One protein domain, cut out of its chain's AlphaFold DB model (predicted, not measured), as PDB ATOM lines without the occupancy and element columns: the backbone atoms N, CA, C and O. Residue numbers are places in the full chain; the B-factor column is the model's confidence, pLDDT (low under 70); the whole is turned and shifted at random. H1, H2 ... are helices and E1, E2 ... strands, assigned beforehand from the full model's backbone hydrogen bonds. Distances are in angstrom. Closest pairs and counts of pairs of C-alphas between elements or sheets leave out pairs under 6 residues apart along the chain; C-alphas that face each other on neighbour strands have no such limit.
ATOM      1  N   HIS A 345     -38.110  -5.255 -42.899       88.69
ATOM      2  CA  HIS A 345     -37.496  -4.493 -41.813       88.69
ATOM      3  C   HIS A 345     -36.363  -5.279 -41.140       88.69
ATOM      4  O   HIS A 345     -35.296  -4.732 -40.873       88.69
ATOM      5  N   THR A 346     -36.568  -6.568 -40.867       90.00
ATOM      6  CA  THR A 346     -35.553  -7.427 -40.238       90.00
ATOM      7  C   THR A 346     -35.525  -8.779 -40.923       90.00
ATOM      8  O   THR A 346     -36.572  -9.330 -41.252       90.00
ATOM      9  N   ILE A 347     -34.327  -9.323 -41.116       93.69
ATOM     10  CA  ILE A 347     -34.105 -10.662 -41.657       93.69
ATOM     11  C   ILE A 347     -33.504 -11.513 -40.548       93.69
ATOM     12  O   ILE A 347     -32.608 -11.064 -39.837       93.69
ATOM     13  N   VAL A 348     -34.000 -12.735 -40.408       92.69
ATOM     14  CA  VAL A 348     -33.525 -13.705 -39.426       92.69
ATOM     15  C   VAL A 348     -33.301 -15.038 -40.139       92.69
ATOM     16  O   VAL A 348     -34.264 -15.762 -40.402       92.69
ATOM     17  N   PRO A 349     -32.048 -15.366 -40.494       91.31
ATOM     18  CA  PRO A 349     -31.694 -16.695 -40.978       91.31
ATOM     19  C   PRO A 349     -31.953 -17.742 -39.886       91.31
ATOM     20  O   PRO A 349     -31.562 -17.546 -38.734       91.31
ATOM     21  N   VAL A 350     -32.634 -18.836 -40.232       88.69
ATOM     22  CA  VAL A 350     -33.028 -19.904 -39.303       88.69
ATOM     23  C   VAL A 350     -32.672 -21.247 -39.912       88.69
ATOM     24  O   VAL A 350     -33.460 -21.834 -40.647       88.69
ATOM     25  N   ASP A 351     -31.467 -21.718 -39.599       83.81
ATOM     26  CA  ASP A 351     -30.891 -22.937 -40.169       83.81
ATOM     27  C   ASP A 351     -31.021 -22.937 -41.713       83.81
ATOM     28  O   ASP A 351     -30.391 -22.101 -42.360       83.81
ATOM     29  N   ASP A 352     -31.852 -23.805 -42.301       79.88
ATOM     30  CA  ASP A 352     -32.071 -23.885 -43.759       79.88
ATOM     31  C   ASP A 352     -33.235 -23.008 -44.277       79.88
ATOM     32  O   ASP A 352     -33.525 -22.986 -45.474       79.88
ATOM     33  N   ALA A 353     -33.931 -22.296 -43.388       86.75
ATOM     34  CA  ALA A 353     -35.058 -21.425 -43.704       86.75
ATOM     35  C   ALA A 353     -34.715 -19.941 -43.499       86.75
ATOM     36  O   ALA A 353     -33.767 -19.568 -42.803       86.75
ATOM     37  N   LEU A 354     -35.535 -19.067 -44.083       92.12
ATOM     38  CA  LEU A 354     -35.415 -17.621 -43.925       92.12
ATOM     39  C   LEU A 354     -36.688 -17.058 -43.299       92.12
ATOM     40  O   LEU A 354     -37.779 -17.248 -43.841       92.12
ATOM     41  N   LEU A 355     -36.545 -16.340 -42.185       93.75
ATOM     42  CA  LEU A 355     -37.598 -15.488 -41.649       93.75
ATOM     43  C   LEU A 355     -37.326 -14.024 -41.979       93.75
ATOM     44  O   LEU A 355     -36.186 -13.559 -41.967       93.75
ATOM     45  N   ALA A 356     -38.394 -13.280 -42.226       93.31
ATOM     46  CA  ALA A 356     -38.345 -11.845 -42.431       93.31
ATOM     47  C   ALA A 356     -39.538 -11.182 -41.748       93.31
ATOM     48  O   ALA A 356     -40.673 -11.651 -41.847       93.31
ATOM     49  N   SER A 357     -39.287 -10.085 -41.040       90.88
ATOM     50  CA  SER A 357     -40.343  -9.196 -40.579       90.88
ATOM     51  C   SER A 357     -40.542  -8.089 -41.599       90.88
ATOM     52  O   SER A 357     -39.581  -7.504 -42.105       90.88
ATOM     53  N   ASN A 358     -41.797  -7.782 -41.895       88.25
ATOM     54  CA  ASN A 358     -42.123  -6.611 -42.693       88.25
ATOM     55  C   ASN A 358     -42.237  -5.360 -41.802       88.25
ATOM     56  O   ASN A 358     -42.370  -5.474 -40.583       88.25
ATOM     57  N   SER A 359     -42.255  -4.149 -42.361       81.50
ATOM     58  CA  SER A 359     -42.446  -2.927 -41.555       81.50
ATOM     59  C   SER A 359     -43.838  -2.836 -40.905       81.50
ATOM     60  O   SER A 359     -44.076  -1.972 -40.060       81.50
ATOM     61  N   ALA A 360     -44.782  -3.720 -41.256       75.69
ATOM     62  CA  ALA A 360     -46.027  -3.881 -40.506       75.69
ATOM     63  C   ALA A 360     -45.869  -4.667 -39.194       75.69
ATOM     64  O   ALA A 360     -46.793  -4.660 -38.381       75.69
ATOM     65  N   GLY A 361     -44.712  -5.291 -38.967       78.81
ATOM     66  CA  GLY A 361     -44.457  -6.146 -37.816       78.81
ATOM     67  C   GLY A 361     -45.030  -7.560 -37.962       78.81
ATOM     68  O   GLY A 361     -45.031  -8.313 -36.988       78.81
ATOM     69  N   ASP A 362     -45.519  -7.939 -39.146       85.00
ATOM     70  CA  ASP A 362     -45.825  -9.339 -39.430       85.00
ATOM     71  C   ASP A 362     -44.493 -10.068 -39.656       85.00
ATOM     72  O   ASP A 362     -43.703  -9.679 -40.520       85.00
ATOM     73  N   LEU A 363     -44.246 -11.121 -38.877       89.38
ATOM     74  CA  LEU A 363     -43.136 -12.036 -39.115       89.38
ATOM     75  C   LEU A 363     -43.592 -13.112 -40.100       89.38
ATOM     76  O   LEU A 363     -44.710 -13.625 -40.008       89.38
ATOM     77  N   GLN A 364     -42.744 -13.433 -41.065       92.00
ATOM     78  CA  GLN A 364     -43.050 -14.389 -42.117       92.00
ATOM     79  C   GLN A 364     -41.876 -15.344 -42.313       92.00
ATOM     80  O   GLN A 364     -40.729 -14.957 -42.104       92.00
ATOM     81  N   ILE A 365     -42.167 -16.578 -42.707       93.38
ATOM     82  CA  ILE A 365     -41.186 -17.591 -43.094       93.38
ATOM     83  C   ILE A 365     -41.326 -17.886 -44.585       93.38
ATOM     84  O   ILE A 365     -42.439 -17.898 -45.117       93.38
ATOM     85  N   TRP A 366     -40.206 -18.081 -45.275       93.62
ATOM     86  CA  TRP A 366     -40.224 -18.441 -46.687       93.62
ATOM     87  C   TRP A 366     -40.594 -19.914 -46.879       93.62
ATOM     88  O   TRP A 366     -39.959 -20.801 -46.306       93.62
ATOM     89  N   SER A 367     -41.592 -20.170 -47.725       90.00
ATOM     90  CA  SER A 367     -42.047 -21.507 -48.101       90.00
ATOM     91  C   SER A 367     -41.513 -21.860 -49.487       90.00
ATOM     92  O   SER A 367     -41.881 -21.248 -50.490       90.00
ATOM     93  N   THR A 368     -40.625 -22.856 -49.554       86.69
ATOM     94  CA  THR A 368     -40.009 -23.304 -50.815       86.69
ATOM     95  C   THR A 368     -40.992 -24.020 -51.740       86.69
ATOM     96  O   THR A 368     -40.776 -24.034 -52.945       86.69
ATOM     97  N   GLU A 369     -42.076 -24.588 -51.204       87.19
ATOM     98  CA  GLU A 369     -43.105 -25.272 -51.997       87.19
ATOM     99  C   GLU A 369     -44.022 -24.293 -52.734       87.19
ATOM    100  O   GLU A 369     -44.427 -24.550 -53.867       87.19
ATOM    101  N   SER A 370     -44.371 -23.181 -52.081       87.19
ATOM    102  CA  SER A 370     -45.293 -22.184 -52.630       87.19
ATOM    103  C   SER A 370     -44.593 -20.997 -53.289       87.19
ATOM    104  O   SER A 370     -45.263 -20.220 -53.961       87.19
ATOM    105  N   GLU A 371     -43.278 -20.847 -53.087       89.44
ATOM    106  CA  GLU A 371     -42.505 -19.647 -53.442       89.44
ATOM    107  C   GLU A 371     -43.135 -18.364 -52.862       89.44
ATOM    108  O   GLU A 371     -43.144 -17.297 -53.482       89.44
ATOM    109  N   THR A 372     -43.711 -18.467 -51.658       91.44
ATOM    110  CA  THR A 372     -44.348 -17.341 -50.968       91.44
ATOM    111  C   THR A 372     -43.970 -17.260 -49.492       91.44
ATOM    112  O   THR A 372     -43.484 -18.211 -48.880       91.44
ATOM    113  N   TRP A 373     -44.199 -16.080 -48.915       91.31
ATOM    114  CA  TRP A 373     -44.021 -15.811 -47.492       91.31
ATOM    115  C   TRP A 373     -45.265 -16.205 -46.695       91.31
ATOM    116  O   TRP A 373     -46.335 -15.607 -46.848       91.31
ATOM    117  N   GLU A 374     -45.108 -17.154 -45.780       91.50
ATOM    118  CA  GLU A 374     -46.165 -17.604 -44.879       91.50
ATOM    119  C   GLU A 374     -46.064 -16.872 -43.539       91.50
ATOM    120  O   GLU A 374     -44.991 -16.748 -42.952       91.50
ATOM    121  N   ARG A 375     -47.186 -16.336 -43.045       88.94
ATOM    122  CA  ARG A 375     -47.202 -15.601 -41.772       88.94
ATOM    123  C   ARG A 375     -47.021 -16.545 -40.593       88.94
ATOM    124  O   ARG A 375     -47.708 -17.555 -40.482       88.94
ATOM    125  N   VAL A 376     -46.172 -16.124 -39.669       89.81
ATOM    126  CA  VAL A 376     -45.846 -16.823 -38.430       89.81
ATOM    127  C   VAL A 376     -45.811 -15.830 -37.274       89.81
ATOM    128  O   VAL A 376     -45.817 -14.617 -37.486       89.81
ATOM    129  N   PHE A 377     -45.786 -16.320 -36.032       84.88
ATOM    130  CA  PHE A 377     -45.691 -15.455 -34.853       84.88
ATOM    131  C   PHE A 377     -46.795 -14.380 -34.819       84.88
ATOM    132  O   PHE A 377     -46.529 -13.198 -34.581       84.88
ATOM    133  N   ASP A 378     -48.045 -14.780 -35.078       77.88
ATOM    134  CA  ASP A 378     -49.203 -13.878 -35.134       77.88
ATOM    135  C   ASP A 378     -49.654 -13.461 -33.710       77.88
ATOM    136  O   ASP A 378     -49.789 -14.323 -32.836       77.88
ATOM    137  N   PRO A 379     -49.894 -12.161 -33.434       68.50
ATOM    138  CA  PRO A 379     -50.501 -11.690 -32.180       68.50
ATOM    139  C   PRO A 379     -51.949 -12.157 -31.939       68.50
ATOM    140  O   PRO A 379     -52.486 -11.932 -30.851       68.50
ATOM    141  N   GLY A 380     -52.617 -12.769 -32.922       70.75
ATOM    142  CA  GLY A 380     -53.987 -13.260 -32.781       70.75
ATOM    143  C   GLY A 380     -54.967 -12.128 -32.451       70.75
ATOM    144  O   GLY A 380     -55.035 -11.122 -33.154       70.75
ATOM    145  N   SER A 381     -55.725 -12.258 -31.355       58.44
ATOM    146  CA  SER A 381     -56.723 -11.259 -30.928       58.44
ATOM    147  C   SER A 381     -56.134  -9.917 -30.471       58.44
ATOM    148  O   SER A 381     -56.884  -8.968 -30.265       58.44
ATOM    149  N   GLU A 382     -54.816  -9.829 -30.271       60.62
ATOM    150  CA  GLU A 382     -54.123  -8.586 -29.897       60.62
ATOM    151  C   GLU A 382     -53.707  -7.748 -31.108       60.62
ATOM    152  O   GLU A 382     -53.165  -6.652 -30.958       60.62
ATOM    153  N   ARG A 383     -53.962  -8.247 -32.324       64.44
ATOM    154  CA  ARG A 383     -53.676  -7.522 -33.553       64.44
ATOM    155  C   ARG A 383     -54.528  -6.258 -33.608       64.44
ATOM    156  O   ARG A 383     -55.746  -6.317 -33.778       64.44
ATOM    157  N   LEU A 384     -53.879  -5.100 -33.538       61.78
ATOM    158  CA  LEU A 384     -54.530  -3.863 -33.942       61.78
ATOM    159  C   LEU A 384     -54.847  -3.948 -35.439       61.78
ATOM    160  O   LEU A 384     -53.970  -4.153 -36.277       61.78
ATOM    161  N   GLY A 385     -56.130  -3.841 -35.768       62.06
ATOM    162  CA  GLY A 385     -56.616  -3.858 -37.142       62.06
ATOM    163  C   GLY A 385     -56.731  -2.454 -37.736       62.06
ATOM    164  O   GLY A 385     -57.009  -1.480 -37.033       62.06
ATOM    165  N   GLY A 386     -56.570  -2.365 -39.057       68.44
ATOM    166  CA  GLY A 386     -56.938  -1.192 -39.853       68.44
ATOM    167  C   GLY A 386     -56.221   0.105 -39.465       68.44
ATOM    168  O   GLY A 386     -55.014   0.131 -39.224       68.44
ATOM    169  N   VAL A 387     -56.990   1.196 -39.420       65.56
ATOM    170  CA  VAL A 387     -56.499   2.571 -39.213       65.56
ATOM    171  C   VAL A 387     -55.771   2.737 -37.875       65.56
ATOM    172  O   VAL A 387     -54.815   3.498 -37.793       65.56
ATOM    173  N   ALA A 388     -56.151   1.987 -36.835       65.00
ATOM    174  CA  ALA A 388     -55.512   2.090 -35.523       65.00
ATOM    175  C   ALA A 388     -54.049   1.604 -35.543       65.00
ATOM    176  O   ALA A 388     -53.168   2.280 -35.017       65.00
ATOM    177  N   ALA A 389     -53.760   0.484 -36.216       67.69
ATOM    178  CA  ALA A 389     -52.380   0.022 -36.408       67.69
ATOM    179  C   ALA A 389     -51.571   0.949 -37.323       67.69
ATOM    180  O   ALA A 389     -50.355   1.056 -37.191       67.69
ATOM    181  N   MET A 390     -52.233   1.601 -38.279       67.06
ATOM    182  CA  MET A 390     -51.609   2.603 -39.141       67.06
ATOM    183  C   MET A 390     -51.212   3.854 -38.346       67.06
ATOM    184  O   MET A 390     -50.075   4.302 -38.451       67.06
ATOM    185  N   ALA A 391     -52.110   4.356 -37.494       65.94
ATOM    186  CA  ALA A 391     -51.871   5.514 -36.637       65.94
ATOM    187  C   ALA A 391     -50.751   5.266 -35.615       65.94
ATOM    188  O   ALA A 391     -49.891   6.123 -35.444       65.94
ATOM    189  N   ILE A 392     -50.704   4.078 -34.994       68.06
ATOM    190  CA  ILE A 392     -49.607   3.689 -34.086       68.06
ATOM    191  C   ILE A 392     -48.264   3.717 -34.802       68.06
ATOM    192  O   ILE A 392     -47.304   4.294 -34.299       68.06
ATOM    193  N   ARG A 393     -48.191   3.100 -35.985       68.19
ATOM    194  CA  ARG A 393     -46.942   3.016 -36.751       68.19
ATOM    195  C   ARG A 393     -46.468   4.384 -37.218       68.19
ATOM    196  O   ARG A 393     -45.277   4.648 -37.155       68.19
ATOM    197  N   ALA A 394     -47.392   5.263 -37.599       64.50
ATOM    198  CA  ALA A 394     -47.074   6.647 -37.932       64.50
ATOM    199  C   ALA A 394     -46.503   7.448 -36.744       64.50
ATOM    200  O   ALA A 394     -45.949   8.515 -36.972       64.50
ATOM    201  N   GLN A 395     -46.632   6.959 -35.503       65.62
ATOM    202  CA  GLN A 395     -46.086   7.598 -34.301       65.62
ATOM    203  C   GLN A 395     -44.874   6.875 -33.689       65.62
ATOM    204  O   GLN A 395     -44.101   7.506 -32.981       65.62
ATOM    205  N   GLN A 396     -44.706   5.564 -33.901       65.25
ATOM    206  CA  GLN A 396     -43.655   4.776 -33.230       65.25
ATOM    207  C   GLN A 396     -42.737   3.966 -34.150       65.25
ATOM    208  O   GLN A 396     -41.746   3.412 -33.672       65.25
ATOM    209  N   GLY A 397     -43.048   3.872 -35.443       72.50
ATOM    210  CA  GLY A 397     -42.324   2.995 -36.361       72.50
ATOM    211  C   GLY A 397     -42.525   1.509 -36.043       72.50
ATOM    212  O   GLY A 397     -43.615   1.082 -35.645       72.50
ATOM    213  N   PHE A 398     -41.475   0.714 -36.249       75.25
ATOM    214  CA  PHE A 398     -41.486  -0.737 -36.110       75.25
ATOM    215  C   PHE A 398     -41.825  -1.189 -34.672       75.25
ATOM    216  O   PHE A 398     -41.161  -0.767 -33.716       75.25
ATOM    217  N   PRO A 399     -42.835  -2.069 -34.495       72.81
ATOM    218  CA  PRO A 399     -43.445  -2.345 -33.190       72.81
ATOM    219  C   PRO A 399     -42.687  -3.348 -32.308       72.81
ATOM    220  O   PRO A 399     -43.123  -3.611 -31.184       72.81
ATOM    221  N   PHE A 400     -41.580  -3.922 -32.785       78.94
ATOM    222  CA  PHE A 400     -40.799  -4.906 -32.036       78.94
ATOM    223  C   PHE A 400     -39.344  -4.469 -31.849       78.94
ATOM    224  O   PHE A 400     -38.822  -3.627 -32.574       78.94
ATOM    225  N   LEU A 401     -38.698  -5.065 -30.858       83.81
ATOM    226  CA  LEU A 401     -37.256  -5.153 -30.719       83.81
ATOM    227  C   LEU A 401     -36.863  -6.626 -30.925       83.81
ATOM    228  O   LEU A 401     -37.486  -7.521 -30.340       83.81
ATOM    229  N   GLY A 402     -35.875  -6.883 -31.783       82.50
ATOM    230  CA  GLY A 402     -35.692  -8.194 -32.422       82.50
ATOM    231  C   GLY A 402     -36.565  -8.332 -33.684       82.50
ATOM    232  O   GLY A 402     -37.028  -7.314 -34.205       82.50
ATOM    233  N   PRO A 403     -36.836  -9.549 -34.191       88.81
ATOM    234  CA  PRO A 403     -36.607 -10.859 -33.573       88.81
ATOM    235  C   PRO A 403     -35.155 -11.352 -33.629       88.81
ATOM    236  O   PRO A 403     -34.418 -11.029 -34.553       88.81
ATOM    237  N   ILE A 404     -34.766 -12.174 -32.651       90.38
ATOM    238  CA  ILE A 404     -33.482 -12.892 -32.615       90.38
ATOM    239  C   ILE A 404     -33.754 -14.393 -32.607       90.38
ATOM    240  O   ILE A 404     -34.680 -14.844 -31.932       90.38
ATOM    241  N   TYR A 405     -32.939 -15.157 -33.332       90.50
ATOM    242  CA  TYR A 405     -32.992 -16.613 -33.332       90.50
ATOM    243  C   TYR A 405     -31.986 -17.226 -32.348       90.50
ATOM    244  O   TYR A 405     -30.783 -17.006 -32.441       90.50
ATOM    245  N   ASP A 406     -32.490 -18.017 -31.404       89.62
ATOM    246  CA  ASP A 406     -31.709 -18.861 -30.501       89.62
ATOM    247  C   ASP A 406     -31.603 -20.261 -31.112       89.62
ATOM    248  O   ASP A 406     -32.498 -21.099 -30.961       89.62
ATOM    249  N   ARG A 407     -30.489 -20.512 -31.802       83.88
ATOM    250  CA  ARG A 407     -30.238 -21.770 -32.514       83.88
ATOM    251  C   ARG A 407     -30.166 -22.986 -31.592       83.88
ATOM    252  O   ARG A 407     -30.600 -24.071 -31.972       83.88
ATOM    253  N   ARG A 408     -29.645 -22.830 -30.368       84.44
ATOM    254  CA  ARG A 408     -29.478 -23.951 -29.423       84.44
ATOM    255  C   ARG A 408     -30.814 -24.494 -28.948       84.44
ATOM    256  O   ARG A 408     -30.955 -25.698 -28.759       84.44
ATOM    257  N   LYS A 409     -31.771 -23.594 -28.724       86.25
ATOM    258  CA  LYS A 409     -33.123 -23.940 -28.271       86.25
ATOM    259  C   LYS A 409     -34.156 -23.916 -29.398       86.25
ATOM    260  O   LYS A 409     -35.320 -24.175 -29.115       86.25
ATOM    261  N   GLN A 410     -33.730 -23.634 -30.634       88.94
ATOM    262  CA  GLN A 410     -34.562 -23.580 -31.839       88.94
ATOM    263  C   GLN A 410     -35.801 -22.704 -31.614       88.94
ATOM    264  O   GLN A 410     -36.938 -23.168 -31.659       88.94
ATOM    265  N   ARG A 411     -35.582 -21.429 -31.273       90.69
ATOM    266  CA  ARG A 411     -36.666 -20.500 -30.921       90.69
ATOM    267  C   ARG A 411     -36.361 -19.067 -31.333       90.69
ATOM    268  O   ARG A 411     -35.216 -18.639 -31.279       90.69
ATOM    269  N   ILE A 412     -37.391 -18.310 -31.688       91.25
ATOM    270  CA  ILE A 412     -37.309 -16.861 -31.898       91.25
ATOM    271  C   ILE A 412     -37.732 -16.117 -30.641       91.25
ATOM    272  O   ILE A 412     -38.614 -16.566 -29.908       91.25
ATOM    273  N   ILE A 413     -37.122 -14.962 -30.422       91.50
ATOM    274  CA  ILE A 413     -37.385 -14.093 -29.280       91.50
ATOM    275  C   ILE A 413     -37.622 -12.688 -29.811       91.50
ATOM    276  O   ILE A 413     -36.803 -12.162 -30.562       91.50
ATOM    277  N   ALA A 414     -38.739 -12.078 -29.423       90.31
ATOM    278  CA  ALA A 414     -39.067 -10.709 -29.795       90.31
ATOM    279  C   ALA A 414     -39.701  -9.972 -28.618       90.31
ATOM    280  O   ALA A 414     -40.506 -10.541 -27.878       90.31
ATOM    281  N   ILE A 415     -39.373  -8.692 -28.466       87.50
ATOM    282  CA  ILE A 415     -39.979  -7.813 -27.467       87.50
ATOM    283  C   ILE A 415     -40.912  -6.834 -28.173       87.50
ATOM    284  O   ILE A 415     -40.550  -6.239 -29.177       87.50
ATOM    285  N   THR A 416     -42.122  -6.657 -27.661       81.50
ATOM    286  CA  THR A 416     -43.062  -5.625 -28.121       81.50
ATOM    287  C   THR A 416     -42.708  -4.273 -27.524       81.50
ATOM    288  O   THR A 416     -42.432  -4.187 -26.328       81.50
ATOM    289  N   LYS A 417     -42.748  -3.220 -28.345       76.81
ATOM    290  CA  LYS A 417     -42.629  -1.834 -27.885       76.81
ATOM    291  C   LYS A 417     -43.942  -1.352 -27.238       76.81
ATOM    292  O   LYS A 417     -45.022  -1.833 -27.600       76.81
ATOM    293  N   PRO A 418     -43.873  -0.402 -26.291       66.56
ATOM    294  CA  PRO A 418     -45.034   0.080 -25.552       66.56
ATOM    295  C   PRO A 418     -45.938   0.957 -26.438       66.56
ATOM    296  O   PRO A 418     -45.476   1.942 -27.005       66.56
ATOM    297  N   THR A 419     -47.237   0.646 -26.544       58.84
ATOM    298  CA  THR A 419     -48.192   1.383 -27.406       58.84
ATOM    299  C   THR A 419     -48.721   2.664 -26.727       58.84
ATOM    300  O   THR A 419     -49.287   2.564 -25.637       58.84
ATOM    301  N   PRO A 420     -48.616   3.864 -27.338       53.34
ATOM    302  CA  PRO A 420     -48.782   5.143 -26.634       53.34
ATOM    303  C   PRO A 420     -50.166   5.791 -26.800       53.34
ATOM    304  O   PRO A 420     -50.421   6.840 -26.221       53.34
ATOM    305  N   VAL A 421     -51.076   5.198 -27.581       47.56
ATOM    306  CA  VAL A 421     -52.117   5.948 -28.323       47.56
ATOM    307  C   VAL A 421     -53.104   6.759 -27.478       47.56
ATOM    308  O   VAL A 421     -53.742   7.654 -28.013       47.56
ATOM    309  N   PHE A 422     -53.221   6.545 -26.168       42.25
ATOM    310  CA  PHE A 422     -54.104   7.378 -25.339       42.25
ATOM    311  C   PHE A 422     -53.557   7.713 -23.950       42.25
ATOM    312  O   PHE A 422     -54.281   8.279 -23.131       42.25
ATOM    313  N   MET A 423     -52.305   7.353 -23.648       38.66
ATOM    314  CA  MET A 423     -51.778   7.389 -22.283       38.66
ATOM    315  C   MET A 423     -50.293   7.764 -22.266       38.66
ATOM    316  O   MET A 423     -49.492   7.050 -22.873       38.66
ATOM    317  N   PRO A 424     -49.899   8.803 -21.503       34.81
ATOM    318  CA  PRO A 424     -48.499   9.019 -21.158       34.81
ATOM    319  C   PRO A 424     -47.951   7.748 -20.489       34.81
ATOM    320  O   PRO A 424     -48.536   7.268 -19.514       34.81
ATOM    321  N   GLY A 425     -46.877   7.181 -21.047       45.44
ATOM    322  CA  GLY A 425     -46.157   6.021 -20.503       45.44
ATOM    323  C   GLY A 425     -46.273   4.704 -21.282       45.44
ATOM    324  O   GLY A 425     -45.430   3.845 -21.065       45.44
ATOM    325  N   GLY A 426     -47.241   4.544 -22.199       47.00
ATOM    326  CA  GLY A 426     -47.440   3.302 -22.972       47.00
ATOM    327  C   GLY A 426     -47.704   2.046 -22.110       47.00
ATOM    328  O   GLY A 426     -47.443   2.014 -20.912       47.00
ATOM    329  N   GLY A 427     -48.322   0.998 -22.660       54.47
ATOM    330  CA  GLY A 427     -48.417  -0.287 -21.933       54.47
ATOM    331  C   GLY A 427     -47.032  -0.933 -21.768       54.47
ATOM    332  O   GLY A 427     -46.145  -0.605 -22.543       54.47
ATOM    333  N   PRO A 428     -46.808  -1.849 -20.814       65.00
ATOM    334  CA  PRO A 428     -45.475  -2.403 -20.596       65.00
ATOM    335  C   PRO A 428     -45.002  -3.279 -21.764       65.00
ATOM    336  O   PRO A 428     -45.771  -4.071 -22.315       65.00
ATOM    337  N   SER A 429     -43.719  -3.161 -22.114       77.56
ATOM    338  CA  SER A 429     -43.067  -4.006 -23.118       77.56
ATOM    339  C   SER A 429     -43.108  -5.476 -22.703       77.56
ATOM    340  O   SER A 429     -42.887  -5.812 -21.534       77.56
ATOM    341  N   ARG A 430     -43.353  -6.371 -23.663       81.06
ATOM    342  CA  ARG A 430     -43.399  -7.821 -23.414       81.06
ATOM    343  C   ARG A 430     -42.512  -8.620 -24.326       81.06
ATOM    344  O   ARG A 430     -42.541  -8.406 -25.534       81.06
ATOM    345  N   MET A 431     -41.849  -9.612 -23.750       88.69
ATOM    346  CA  MET A 431     -41.101 -10.625 -24.477       88.69
ATOM    347  C   MET A 431     -41.988 -11.821 -24.831       88.69
ATOM    348  O   MET A 431     -42.609 -12.432 -23.957       88.69
ATOM    349  N   TYR A 432     -41.985 -12.180 -26.109       88.56
ATOM    350  CA  TYR A 432     -42.649 -13.354 -26.659       88.56
ATOM    351  C   TYR A 432     -41.627 -14.297 -27.291       88.56
ATOM    352  O   TYR A 432     -40.615 -13.856 -27.841       88.56
ATOM    353  N   ILE A 433     -41.923 -15.594 -27.226       90.25
ATOM    354  CA  ILE A 433     -41.109 -16.660 -27.808       90.25
ATOM    355  C   ILE A 433     -41.944 -17.474 -28.781       90.25
ATOM    356  O   ILE A 433     -43.115 -17.735 -28.519       90.25
ATOM    357  N   GLY A 434     -41.343 -17.865 -29.898       89.12
ATOM    358  CA  GLY A 434     -41.941 -18.770 -30.875       89.12
ATOM    359  C   GLY A 434     -40.977 -19.896 -31.200       89.12
ATOM    360  O   GLY A 434     -39.764 -19.700 -31.157       89.12
ATOM    361  N   ARG A 435     -41.501 -21.075 -31.524       89.00
ATOM    362  CA  ARG A 435     -40.696 -22.243 -31.894       89.00
ATOM    363  C   ARG A 435     -41.223 -22.905 -33.168       89.00
ATOM    364  O   ARG A 435     -42.434 -22.867 -33.381       89.00
ATOM    365  N   PRO A 436     -40.366 -23.558 -33.970       86.81
ATOM    366  CA  PRO A 436     -40.798 -24.246 -35.181       86.81
ATOM    367  C   PRO A 436     -41.806 -25.377 -34.920       86.81
ATOM    368  O   PRO A 436     -42.694 -25.597 -35.736       86.81
ATOM    369  N   ASP A 437     -41.695 -26.074 -33.783       85.56
ATOM    370  CA  ASP A 437     -42.521 -27.243 -33.424       85.56
ATOM    371  C   ASP A 437     -44.020 -26.933 -33.295       85.56
ATOM    372  O   ASP A 437     -44.854 -27.807 -33.523       85.56
ATOM    373  N   ASP A 438     -44.363 -25.688 -32.969       83.94
ATOM    374  CA  ASP A 438     -45.738 -25.193 -32.865       83.94
ATOM    375  C   ASP A 438     -46.028 -24.102 -33.898       83.94
ATOM    376  O   ASP A 438     -46.693 -23.103 -33.612       83.94
ATOM    377  N   ASN A 439     -45.450 -24.254 -35.094       83.88
ATOM    378  CA  ASN A 439     -45.601 -23.320 -36.206       83.88
ATOM    379  C   ASN A 439     -45.366 -21.855 -35.792       83.88
ATOM    380  O   ASN A 439     -46.100 -20.940 -36.169       83.88
ATOM    381  N   TRP A 440     -44.356 -21.649 -34.944       86.50
ATOM    382  CA  TRP A 440     -43.927 -20.348 -34.444       86.50
ATOM    383  C   TRP A 440     -45.016 -19.563 -33.703       86.50
ATOM    384  O   TRP A 440     -45.012 -18.331 -33.725       86.50
ATOM    385  N   SER A 441     -45.954 -20.245 -33.040       84.56
ATOM    386  CA  SER A 441     -46.983 -19.587 -32.229       84.56
ATOM    387  C   SER A 441     -46.363 -18.699 -31.136       84.56
ATOM    388  O   SER A 441     -45.320 -19.022 -30.560       84.56
ATOM    389  N   ARG A 442     -46.992 -17.550 -30.836       85.50
ATOM    390  CA  ARG A 442     -46.525 -16.664 -29.757       85.50
ATOM    391  C   ARG A 442     -46.815 -17.287 -28.393       85.50
ATOM    392  O   ARG A 442     -47.970 -17.436 -28.000       85.50
ATOM    393  N   ARG A 443     -45.754 -17.563 -27.641       83.00
ATOM    394  CA  ARG A 443     -45.765 -18.004 -26.241       83.00
ATOM    395  C   ARG A 443     -45.056 -16.986 -25.346       83.00
ATOM    396  O   ARG A 443     -44.424 -16.047 -25.831       83.00
ATOM    397  N   GLY A 444     -45.165 -17.159 -24.031       78.62
ATOM    398  CA  GLY A 444     -44.588 -16.233 -23.054       78.62
ATOM    399  C   GLY A 444     -45.475 -15.012 -22.801       78.62
ATOM    400  O   GLY A 444     -46.645 -15.168 -22.449       78.62
ATOM    401  N   GLY A 445     -44.916 -13.808 -22.934       76.62
ATOM    402  CA  GLY A 445     -45.545 -12.543 -22.531       76.62
ATOM    403  C   GLY A 445     -44.931 -11.936 -21.267       76.62
ATOM    404  O   GLY A 445     -45.594 -11.166 -20.570       76.62
ATOM    405  N   ALA A 446     -43.683 -12.299 -20.957       80.56
ATOM    406  CA  ALA A 446     -42.993 -11.795 -19.780       80.56
ATOM    407  C   ALA A 446     -42.806 -10.280 -19.879       80.56
ATOM    408  O   ALA A 446     -42.327  -9.762 -20.890       80.56
ATOM    409  N   MET A 447     -43.202  -9.585 -18.818       76.12
ATOM    410  CA  MET A 447     -43.133  -8.135 -18.731       76.12
ATOM    411  C   MET A 447     -41.696  -7.680 -18.473       76.12
ATOM    412  O   MET A 447     -40.998  -8.232 -17.618       76.12
ATOM    413  N   LEU A 448     -41.264  -6.669 -19.222       75.62
ATOM    414  CA  LEU A 448     -40.008  -5.982 -18.967       75.62
ATOM    415  C   LEU A 448     -40.231  -4.864 -17.956       75.62
ATOM    416  O   LEU A 448     -41.286  -4.230 -17.944       75.62
ATOM    417  N   ARG A 449     -39.224  -4.632 -17.111       66.12
ATOM    418  CA  ARG A 449     -39.270  -3.565 -16.104       66.12
ATOM    419  C   ARG A 449     -38.913  -2.204 -16.690       66.12
ATOM    420  O   ARG A 449     -39.382  -1.204 -16.184       66.12
ATOM    421  N   MET A 450     -38.106  -2.192 -17.749       70.31
ATOM    422  CA  MET A 450     -37.694  -0.986 -18.464       70.31
ATOM    423  C   MET A 450     -38.008  -1.100 -19.956       70.31
ATOM    424  O   MET A 450     -38.314  -2.181 -20.458       70.31
ATOM    425  N   SER A 451     -37.896   0.017 -20.672       72.94
ATOM    426  CA  SER A 451     -37.930   0.032 -22.137       72.94
ATOM    427  C   SER A 451     -36.524  -0.240 -22.683       72.94
ATOM    428  O   SER A 451     -35.698   0.676 -22.675       72.94
ATOM    429  N   PRO A 452     -36.203  -1.471 -23.127       83.25
ATOM    430  CA  PRO A 452     -34.893  -1.743 -23.699       83.25
ATOM    431  C   PRO A 452     -34.758  -1.081 -25.072       83.25
ATOM    432  O   PRO A 452     -35.732  -0.979 -25.822       83.25
ATOM    433  N   ARG A 453     -33.530  -0.692 -25.416       84.25
ATOM    434  CA  ARG A 453     -33.148  -0.313 -26.782       84.25
ATOM    435  C   ARG A 453     -32.513  -1.464 -27.551       84.25
ATOM    436  O   ARG A 453     -32.543  -1.445 -28.770       84.25
ATOM    437  N   SER A 454     -31.985  -2.474 -26.867       88.62
ATOM    438  CA  SER A 454     -31.373  -3.642 -27.500       88.62
ATOM    439  C   SER A 454     -31.658  -4.929 -26.726       88.62
ATOM    440  O   SER A 454     -31.925  -4.925 -25.523       88.62
ATOM    441  N   ILE A 455     -31.656  -6.045 -27.451       92.19
ATOM    442  CA  ILE A 455     -31.830  -7.396 -26.922       92.19
ATOM    443  C   ILE A 455     -30.703  -8.264 -27.469       92.19
ATOM    444  O   ILE A 455     -30.310  -8.116 -28.623       92.19
ATOM    445  N   PHE A 456     -30.187  -9.160 -26.635       91.38
ATOM    446  CA  PHE A 456     -29.078 -10.044 -26.965       91.38
ATOM    447  C   PHE A 456     -29.322 -11.458 -26.442       91.38
ATOM    448  O   PHE A 456     -30.058 -11.674 -25.476       91.38
ATOM    449  N   LEU A 457     -28.641 -12.412 -27.070       90.38
ATOM    450  CA  LEU A 457     -28.435 -13.753 -26.543       90.38
ATOM    451  C   LEU A 457     -26.986 -13.865 -26.082       90.38
ATOM    452  O   LEU A 457     -26.082 -13.541 -26.847       90.38
ATOM    453  N   SER A 458     -26.768 -14.306 -24.844       87.69
ATOM    454  CA  SER A 458     -25.420 -14.632 -24.378       87.69
ATOM    455  C   SER A 458     -24.911 -15.915 -25.058       87.69
ATOM    456  O   SER A 458     -25.726 -16.737 -25.502       87.69
ATOM    457  N   PRO A 459     -23.589 -16.164 -25.079       84.69
ATOM    458  CA  PRO A 459     -23.026 -17.431 -25.548       84.69
ATOM    459  C   PRO A 459     -23.560 -18.660 -24.801       84.69
ATOM    460  O   PRO A 459     -23.454 -19.775 -25.298       84.69
ATOM    461  N   GLU A 460     -24.141 -18.505 -23.613       80.62
ATOM    462  CA  GLU A 460     -24.788 -19.552 -22.811       80.62
ATOM    463  C   GLU A 460     -26.282 -19.723 -23.143       80.62
ATOM    464  O   GLU A 460     -26.909 -20.687 -22.701       80.62
ATOM    465  N   GLY A 461     -26.858 -18.837 -23.962       81.06
ATOM    466  CA  GLY A 461     -28.281 -18.817 -24.307       81.06
ATOM    467  C   GLY A 461     -29.162 -18.138 -23.253       81.06
ATOM    468  O   GLY A 461     -30.351 -18.473 -23.140       81.06
ATOM    469  N   GLU A 462     -28.584 -17.233 -22.451       87.06
ATOM    470  CA  GLU A 462     -29.331 -16.306 -21.596       87.06
ATOM    471  C   GLU A 462     -29.857 -15.128 -22.423       87.06
ATOM    472  O   GLU A 462     -29.218 -14.687 -23.375       87.06
ATOM    473  N   ILE A 463     -31.033 -14.613 -22.060       91.12
ATOM    474  CA  ILE A 463     -31.644 -13.470 -22.745       91.12
ATOM    475  C   ILE A 463     -31.303 -12.210 -21.958       91.12
ATOM    476  O   ILE A 463     -31.628 -12.113 -20.769       91.12
ATOM    477  N   LEU A 464     -30.683 -11.254 -22.638       91.62
ATOM    478  CA  LEU A 464     -30.282  -9.971 -22.081       91.62
ATOM    479  C   LEU A 464     -31.015  -8.849 -22.806       91.62
ATOM    480  O   LEU A 464     -31.244  -8.924 -24.011       91.62
ATOM    481  N   ALA A 465     -31.376  -7.806 -22.074       90.62
ATOM    482  CA  ALA A 465     -31.997  -6.610 -22.616       90.62
ATOM    483  C   ALA A 465     -31.286  -5.389 -22.031       90.62
ATOM    484  O   ALA A 465     -31.139  -5.308 -20.814       90.62
ATOM    485  N   ALA A 466     -30.837  -4.462 -22.872       89.94
ATOM    486  CA  ALA A 466     -30.148  -3.253 -22.435       89.94
ATOM    487  C   ALA A 466     -30.889  -2.006 -22.921       89.94
ATOM    488  O   ALA A 466     -31.450  -1.969 -24.019       89.94
ATOM    489  N   GLY A 467     -30.905  -0.967 -22.101       87.25
ATOM    490  CA  GLY A 467     -31.442   0.347 -22.441       87.25
ATOM    491  C   GLY A 467     -30.849   1.414 -21.526       87.25
ATOM    492  O   GLY A 467     -30.132   1.058 -20.601       87.25
ATOM    493  N   PRO A 468     -31.187   2.701 -21.711       79.94
ATOM    494  CA  PRO A 468     -30.691   3.796 -20.864       79.94
ATOM    495  C   PRO A 468     -30.891   3.548 -19.359       79.94
ATOM    496  O   PRO A 468     -30.068   3.897 -18.516       79.94
ATOM    497  N   ALA A 469     -31.980   2.854 -19.022       75.06
ATOM    498  CA  ALA A 469     -32.309   2.479 -17.661       75.06
ATOM    499  C   ALA A 469     -31.486   1.301 -17.111       75.06
ATOM    500  O   ALA A 469     -31.732   0.948 -15.972       75.06
ATOM    501  N   GLY A 470     -30.559   0.685 -17.851       83.62
ATOM    502  CA  GLY A 470     -29.693  -0.405 -17.380       83.62
ATOM    503  C   GLY A 470     -29.709  -1.677 -18.239       83.62
ATOM    504  O   GLY A 470     -30.366  -1.769 -19.278       83.62
ATOM    505  N   LEU A 471     -28.946  -2.678 -17.792       88.69
ATOM    506  CA  LEU A 471     -28.904  -4.040 -18.315       88.69
ATOM    507  C   LEU A 471     -29.791  -4.951 -17.463       88.69
ATOM    508  O   LEU A 471     -29.704  -4.975 -16.235       88.69
ATOM    509  N   GLN A 472     -30.609  -5.766 -18.122       87.81
ATOM    510  CA  GLN A 472     -31.470  -6.751 -17.481       87.81
ATOM    511  C   GLN A 472     -31.250  -8.135 -18.058       87.81
ATOM    512  O   GLN A 472     -31.067  -8.316 -19.262       87.81
ATOM    513  N   ARG A 473     -31.359  -9.133 -17.185       89.38
ATOM    514  CA  ARG A 473     -31.304 -10.544 -17.544       89.38
ATOM    515  C   ARG A 473     -32.647 -11.203 -17.294       89.38
ATOM    516  O   ARG A 473     -33.266 -11.012 -16.245       89.38
ATOM    517  N   PHE A 474     -33.086 -12.019 -18.240       89.00
ATOM    518  CA  PHE A 474     -34.275 -12.832 -18.055       89.00
ATOM    519  C   PHE A 474     -33.985 -14.047 -17.164       89.00
ATOM    520  O   PHE A 474     -33.024 -14.782 -17.382       89.00
ATOM    521  N   THR A 475     -34.848 -14.289 -16.178       85.25
ATOM    522  CA  THR A 475     -34.775 -15.457 -15.289       85.25
ATOM    523  C   THR A 475     -36.116 -16.183 -15.244       85.25
ATOM    524  O   THR A 475     -37.161 -15.537 -15.210       85.25
ATOM    525  N   GLY A 476     -36.087 -17.516 -15.211       84.94
ATOM    526  CA  GLY A 476     -37.281 -18.369 -15.216       84.94
ATOM    527  C   GLY A 476     -37.537 -19.036 -16.568       84.94
ATOM    528  O   GLY A 476     -36.662 -19.080 -17.433       84.94
ATOM    529  N   ASP A 477     -38.740 -19.573 -16.736       83.56
ATOM    530  CA  ASP A 477     -39.211 -20.145 -17.988       83.56
ATOM    531  C   ASP A 477     -39.858 -19.066 -18.866       83.56
ATOM    532  O   ASP A 477     -40.902 -18.491 -18.552       83.56
ATOM    533  N   ALA A 478     -39.208 -18.802 -19.994       81.88
ATOM    534  CA  ALA A 478     -39.631 -17.805 -20.964       81.88
ATOM    535  C   ALA A 478     -40.801 -18.274 -21.847       81.88
ATOM    536  O   ALA A 478     -41.425 -17.460 -22.527       81.88
ATOM    537  N   GLU A 479     -41.087 -19.578 -21.862       82.31
ATOM    538  CA  GLU A 479     -42.073 -20.190 -22.754       82.31
ATOM    539  C   GLU A 479     -43.422 -20.402 -22.077       82.31
ATOM    540  O   GLU A 479     -44.458 -20.389 -22.751       82.31
ATOM    541  N   THR A 480     -43.430 -20.542 -20.750       81.94
ATOM    542  CA  THR A 480     -44.669 -20.629 -19.982       81.94
ATOM    543  C   THR A 480     -45.534 -19.382 -20.239       81.94
ATOM    544  O   THR A 480     -45.091 -18.257 -19.985       81.94
ATOM    545  N   PRO A 481     -46.781 -19.549 -20.724       73.06
ATOM    546  CA  PRO A 481     -47.650 -18.429 -21.056       73.06
ATOM    547  C   PRO A 481     -47.929 -17.547 -19.841       73.06
ATOM    548  O   PRO A 481     -48.444 -18.002 -18.817       73.06
ATOM    549  N   GLN A 482     -47.656 -16.259 -19.986       72.75
ATOM    550  CA  GLN A 482     -47.979 -15.245 -18.998       72.75
ATOM    551  C   GLN A 482     -49.135 -14.413 -19.527       72.75
ATOM    552  O   GLN A 482     -48.960 -13.508 -20.341       72.75
ATOM    553  N   ARG A 483     -50.354 -14.760 -19.099       66.31
ATOM    554  CA  ARG A 483     -51.538 -14.044 -19.570       66.31
ATOM    555  C   ARG A 483     -51.555 -12.627 -18.991       66.31
ATOM    556  O   ARG A 483     -51.503 -12.500 -17.763       66.31
ATOM    557  N   PRO A 484     -51.698 -11.596 -19.839       64.56
ATOM    558  CA  PRO A 484     -51.883 -10.235 -19.373       64.56
ATOM    559  C   PRO A 484     -53.121 -10.144 -18.480       64.56
ATOM    560  O   PRO A 484     -54.219 -10.567 -18.859       64.56
ATOM    561  N   PHE A 485     -52.955  -9.597 -17.283       64.62
ATOM    562  CA  PHE A 485     -54.052  -9.289 -16.386       64.62
ATOM    563  C   PHE A 485     -54.674  -7.965 -16.833       64.62
ATOM    564  O   PHE A 485     -54.176  -6.892 -16.510       64.62
ATOM    565  N   ARG A 486     -55.759  -8.043 -17.615       61.97
ATOM    566  CA  ARG A 486     -56.441  -6.859 -18.153       61.97
ATOM    567  C   ARG A 486     -57.678  -6.479 -17.349       61.97
ATOM    568  O   ARG A 486     -58.517  -7.331 -17.066       61.97
ATOM    569  N   VAL A 487     -57.835  -5.189 -17.062       53.16
ATOM    570  CA  VAL A 487     -59.031  -4.601 -16.436       53.16
ATOM    571  C   VAL A 487     -59.481  -3.415 -17.290       53.16
ATOM    572  O   VAL A 487     -58.691  -2.525 -17.568       53.16
ATOM    573  N   PHE A 488     -60.725  -3.417 -17.786       53.34
ATOM    574  CA  PHE A 488     -61.238  -2.397 -18.728       53.34
ATOM    575  C   PHE A 488     -60.353  -2.156 -19.975       53.34
ATOM    576  O   PHE A 488     -60.298  -1.051 -20.503       53.34
ATOM    577  N   GLY A 489     -59.648  -3.188 -20.454       52.28
ATOM    578  CA  GLY A 489     -58.725  -3.082 -21.593       52.28
ATOM    579  C   GLY A 489     -57.335  -2.534 -21.245       52.28
ATOM    580  O   GLY A 489     -56.460  -2.544 -22.105       52.28
ATOM    581  N   LEU A 490     -57.106  -2.119 -19.995       54.19
ATOM    582  CA  LEU A 490     -55.794  -1.747 -19.472       54.19
ATOM    583  C   LEU A 490     -55.043  -2.974 -18.993       54.19
ATOM    584  O   LEU A 490     -55.597  -3.808 -18.281       54.19
ATOM    585  N   ASP A 491     -53.777  -3.051 -19.371       58.34
ATOM    586  CA  ASP A 491     -52.907  -4.145 -19.002       58.34
ATOM    587  C   ASP A 491     -52.167  -3.863 -17.694       58.34
ATOM    588  O   ASP A 491     -51.426  -2.887 -17.597       58.34
ATOM    589  N   LEU A 492     -52.388  -4.709 -16.692       59.16
ATOM    590  CA  LEU A 492     -51.873  -4.574 -15.331       59.16
ATOM    591  C   LEU A 492     -50.834  -5.667 -15.034       59.16
ATOM    592  O   LEU A 492     -50.798  -6.227 -13.946       59.16
ATOM    593  N   GLY A 493     -50.031  -6.038 -16.028       63.03
ATOM    594  CA  GLY A 493     -48.957  -7.017 -15.864       63.03
ATOM    595  C   GLY A 493     -49.440  -8.467 -15.850       63.03
ATOM    596  O   GLY A 493     -50.427  -8.821 -16.492       63.03
ATOM    597  N   SER A 494     -48.699  -9.343 -15.179       62.91
ATOM    598  CA  SER A 494     -48.941 -10.790 -15.140       62.91
ATOM    599  C   SER A 494     -49.001 -11.259 -13.688       62.91
ATOM    600  O   SER A 494     -48.231 -10.804 -12.854       62.91
ATOM    601  N   ARG A 495     -49.907 -12.191 -13.365       59.69
ATOM    602  CA  ARG A 495     -49.960 -12.838 -12.033       59.69
ATOM    603  C   ARG A 495     -49.057 -14.073 -11.922       59.69
ATOM    604  O   ARG A 495     -49.129 -14.792 -10.929       59.69
ATOM    605  N   SER A 496     -48.295 -14.370 -12.969       62.91
ATOM    606  CA  SER A 496     -47.468 -15.568 -13.091       62.91
ATOM    607  C   SER A 496     -46.016 -15.265 -12.719       62.91
ATOM    608  O   SER A 496     -45.417 -14.363 -13.292       62.91
ATOM    609  N   ASP A 497     -45.438 -16.076 -11.827       65.06
ATOM    610  CA  ASP A 497     -44.006 -16.063 -11.478       65.06
ATOM    611  C   ASP A 497     -43.143 -16.879 -12.463       65.06
ATOM    612  O   ASP A 497     -41.981 -17.176 -12.184       65.06
ATOM    613  N   ALA A 498     -43.690 -17.275 -13.620       69.94
ATOM    614  CA  ALA A 498     -43.009 -18.184 -14.541       69.94
ATOM    615  C   ALA A 498     -41.659 -17.651 -15.040       69.94
ATOM    616  O   ALA A 498     -40.743 -18.436 -15.258       69.94
ATOM    617  N   GLY A 499     -41.505 -16.333 -15.161       77.50
ATOM    618  CA  GLY A 499     -40.221 -15.712 -15.456       77.50
ATOM    619  C   GLY A 499     -40.284 -14.191 -15.490       77.50
ATOM    620  O   GLY A 499     -41.316 -13.599 -15.805       77.50
ATOM    621  N   ARG A 500     -39.175 -13.548 -15.136       82.56
ATOM    622  CA  ARG A 500     -39.071 -12.095 -14.993       82.56
ATOM    623  C   ARG A 500     -37.691 -11.596 -15.380       82.56
ATOM    624  O   ARG A 500     -36.688 -12.285 -15.172       82.56
ATOM    625  N   PHE A 501     -37.650 -10.364 -15.869       82.81
ATOM    626  CA  PHE A 501     -36.407  -9.619 -15.996       82.81
ATOM    627  C   PHE A 501     -35.938  -9.163 -14.614       82.81
ATOM    628  O   PHE A 501     -36.732  -8.702 -13.787       82.81
ATOM    629  N   VAL A 502     -34.651  -9.357 -14.357       83.56
ATOM    630  CA  VAL A 502     -33.958  -8.954 -13.137       83.56
ATOM    631  C   VAL A 502     -32.816  -8.037 -13.541       83.56
ATOM    632  O   VAL A 502     -32.190  -8.251 -14.580       83.56
ATOM    633  N   GLU A 503     -32.569  -7.019 -12.727       83.38
ATOM    634  CA  GLU A 503     -31.459  -6.097 -12.919       83.38
ATOM    635  C   GLU A 503     -30.126  -6.858 -12.956       83.38
ATOM    636  O   GLU A 503     -29.880  -7.742 -12.131       83.38
ATOM    637  N   ALA A 504     -29.305  -6.541 -13.951       85.44
ATOM    638  CA  ALA A 504     -27.976  -7.106 -14.163       85.44
ATOM    639  C   ALA A 504     -26.905  -6.016 -14.358       85.44
ATOM    640  O   ALA A 504     -25.748  -6.346 -14.605       85.44
ATOM    641  N   THR A 505     -27.281  -4.736 -14.254       84.62
ATOM    642  CA  THR A 505     -26.340  -3.612 -14.221       84.62
ATOM    643  C   THR A 505     -25.471  -3.702 -12.962       84.62
ATOM    644  O   THR A 505     -26.027  -3.913 -11.880       84.62
ATOM    645  N   PRO A 506     -24.139  -3.538 -13.064       83.69
ATOM    646  CA  PRO A 506     -23.279  -3.429 -11.887       83.69
ATOM    647  C   PRO A 506     -23.691  -2.245 -11.001       83.69
ATOM    648  O   PRO A 506     -23.972  -1.169 -11.522       83.69
TER     649      PRO A 506
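This is residues 345 to 506 of the 763 residues of an uncharacterized protein of Planctomycetaceae bacterium (UniProt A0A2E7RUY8). Three small, twisted antiparallel sheets of four strands each stand partly face to face, like successive blades of a propeller; their first strands, E1, E5 and E9, run in a row side by side. H1 lies away from the faces of these sheets, and a small hairpin, E12 and E13, lies beside edge strand E8 of the second sheet. The printed part has 162 residues, with one named helix and 14 named strands: E1 to E4, H1, then E5 to E14. The sheet orders are E1 E2 E3 E4, E5 E6 E7 E8, E9 E10 E11 E14 and E12 E13, and the class is mostly strand. The whole is compact, with a radius of gyration of the C-alphas of 15.7 A and spans of 45 by 42 by 27 A.

E1, residues 345 to 350, begins at C-alpha 345 (-37.496, -4.493, -41.813) and is 16.2 A long. E2 (353 to 358, 16.4 A), E3 (363 to 367) and E4 (372 to 376) follow. H1, residues 386 to 396, is 16.0 A long. Then come E5 (400 to 406, 16.7 A), E6 (411 to 416, 16.4 A), E7 (430 to 434) and E8 (443 to 447). E9 (454 to 457), E10 (463 to 467) and E11 (470 to 476, 19.6 A) precede E12 (484 to 487) and E13 (490 to 494). E14, residues 499 to 503, ends at C-alpha 503 (-31.459, -6.097, -12.919).

E1 E2 E3 E4, E5 E6 E7 E8 and E9 E10 E11 are meanders, each strand the antiparallel neighbour of the one before. N 348 and O 355 of E1 and E2 are 2.8 A apart, N 413 and O 404 of E6 and E5 2.9 A, and N 473 and O 502 of E11 and E14 2.9 A, each within hydrogen-bond range. The sheets form a stack of sheets, face to face in turn: the first two have best planes 17 degrees apart, the second and third 18 degrees. The closest C-alphas of E1 and E5, Val 348 and Tyr 405, are 6.8 A apart; those of E5 and E9, Gly 402 and Ile 455, 6.8 A. Those of E8 and E14, Ala 446 and Arg 500, are 6.2 A apart; those of E8 and E13, Met 447 and Gly 493, 6.6 A. In the hairpin E12 and E13, N 485 and O 493 are 2.8 A apart. H1 is not on any of the three four-stranded sheets; in it every O i to N i+4 pair is within hydrogen-bond range.

The C-alphas farthest apart, of Ser 370 and Pro 506, are 50.0 A apart. The printed part has no cut. E6 to E7, 13 residues, is the long link. Mean pLDDT of the printed part is 78.2; residues under 70 include 381 to 396, 418 to 428 and 483 to 498.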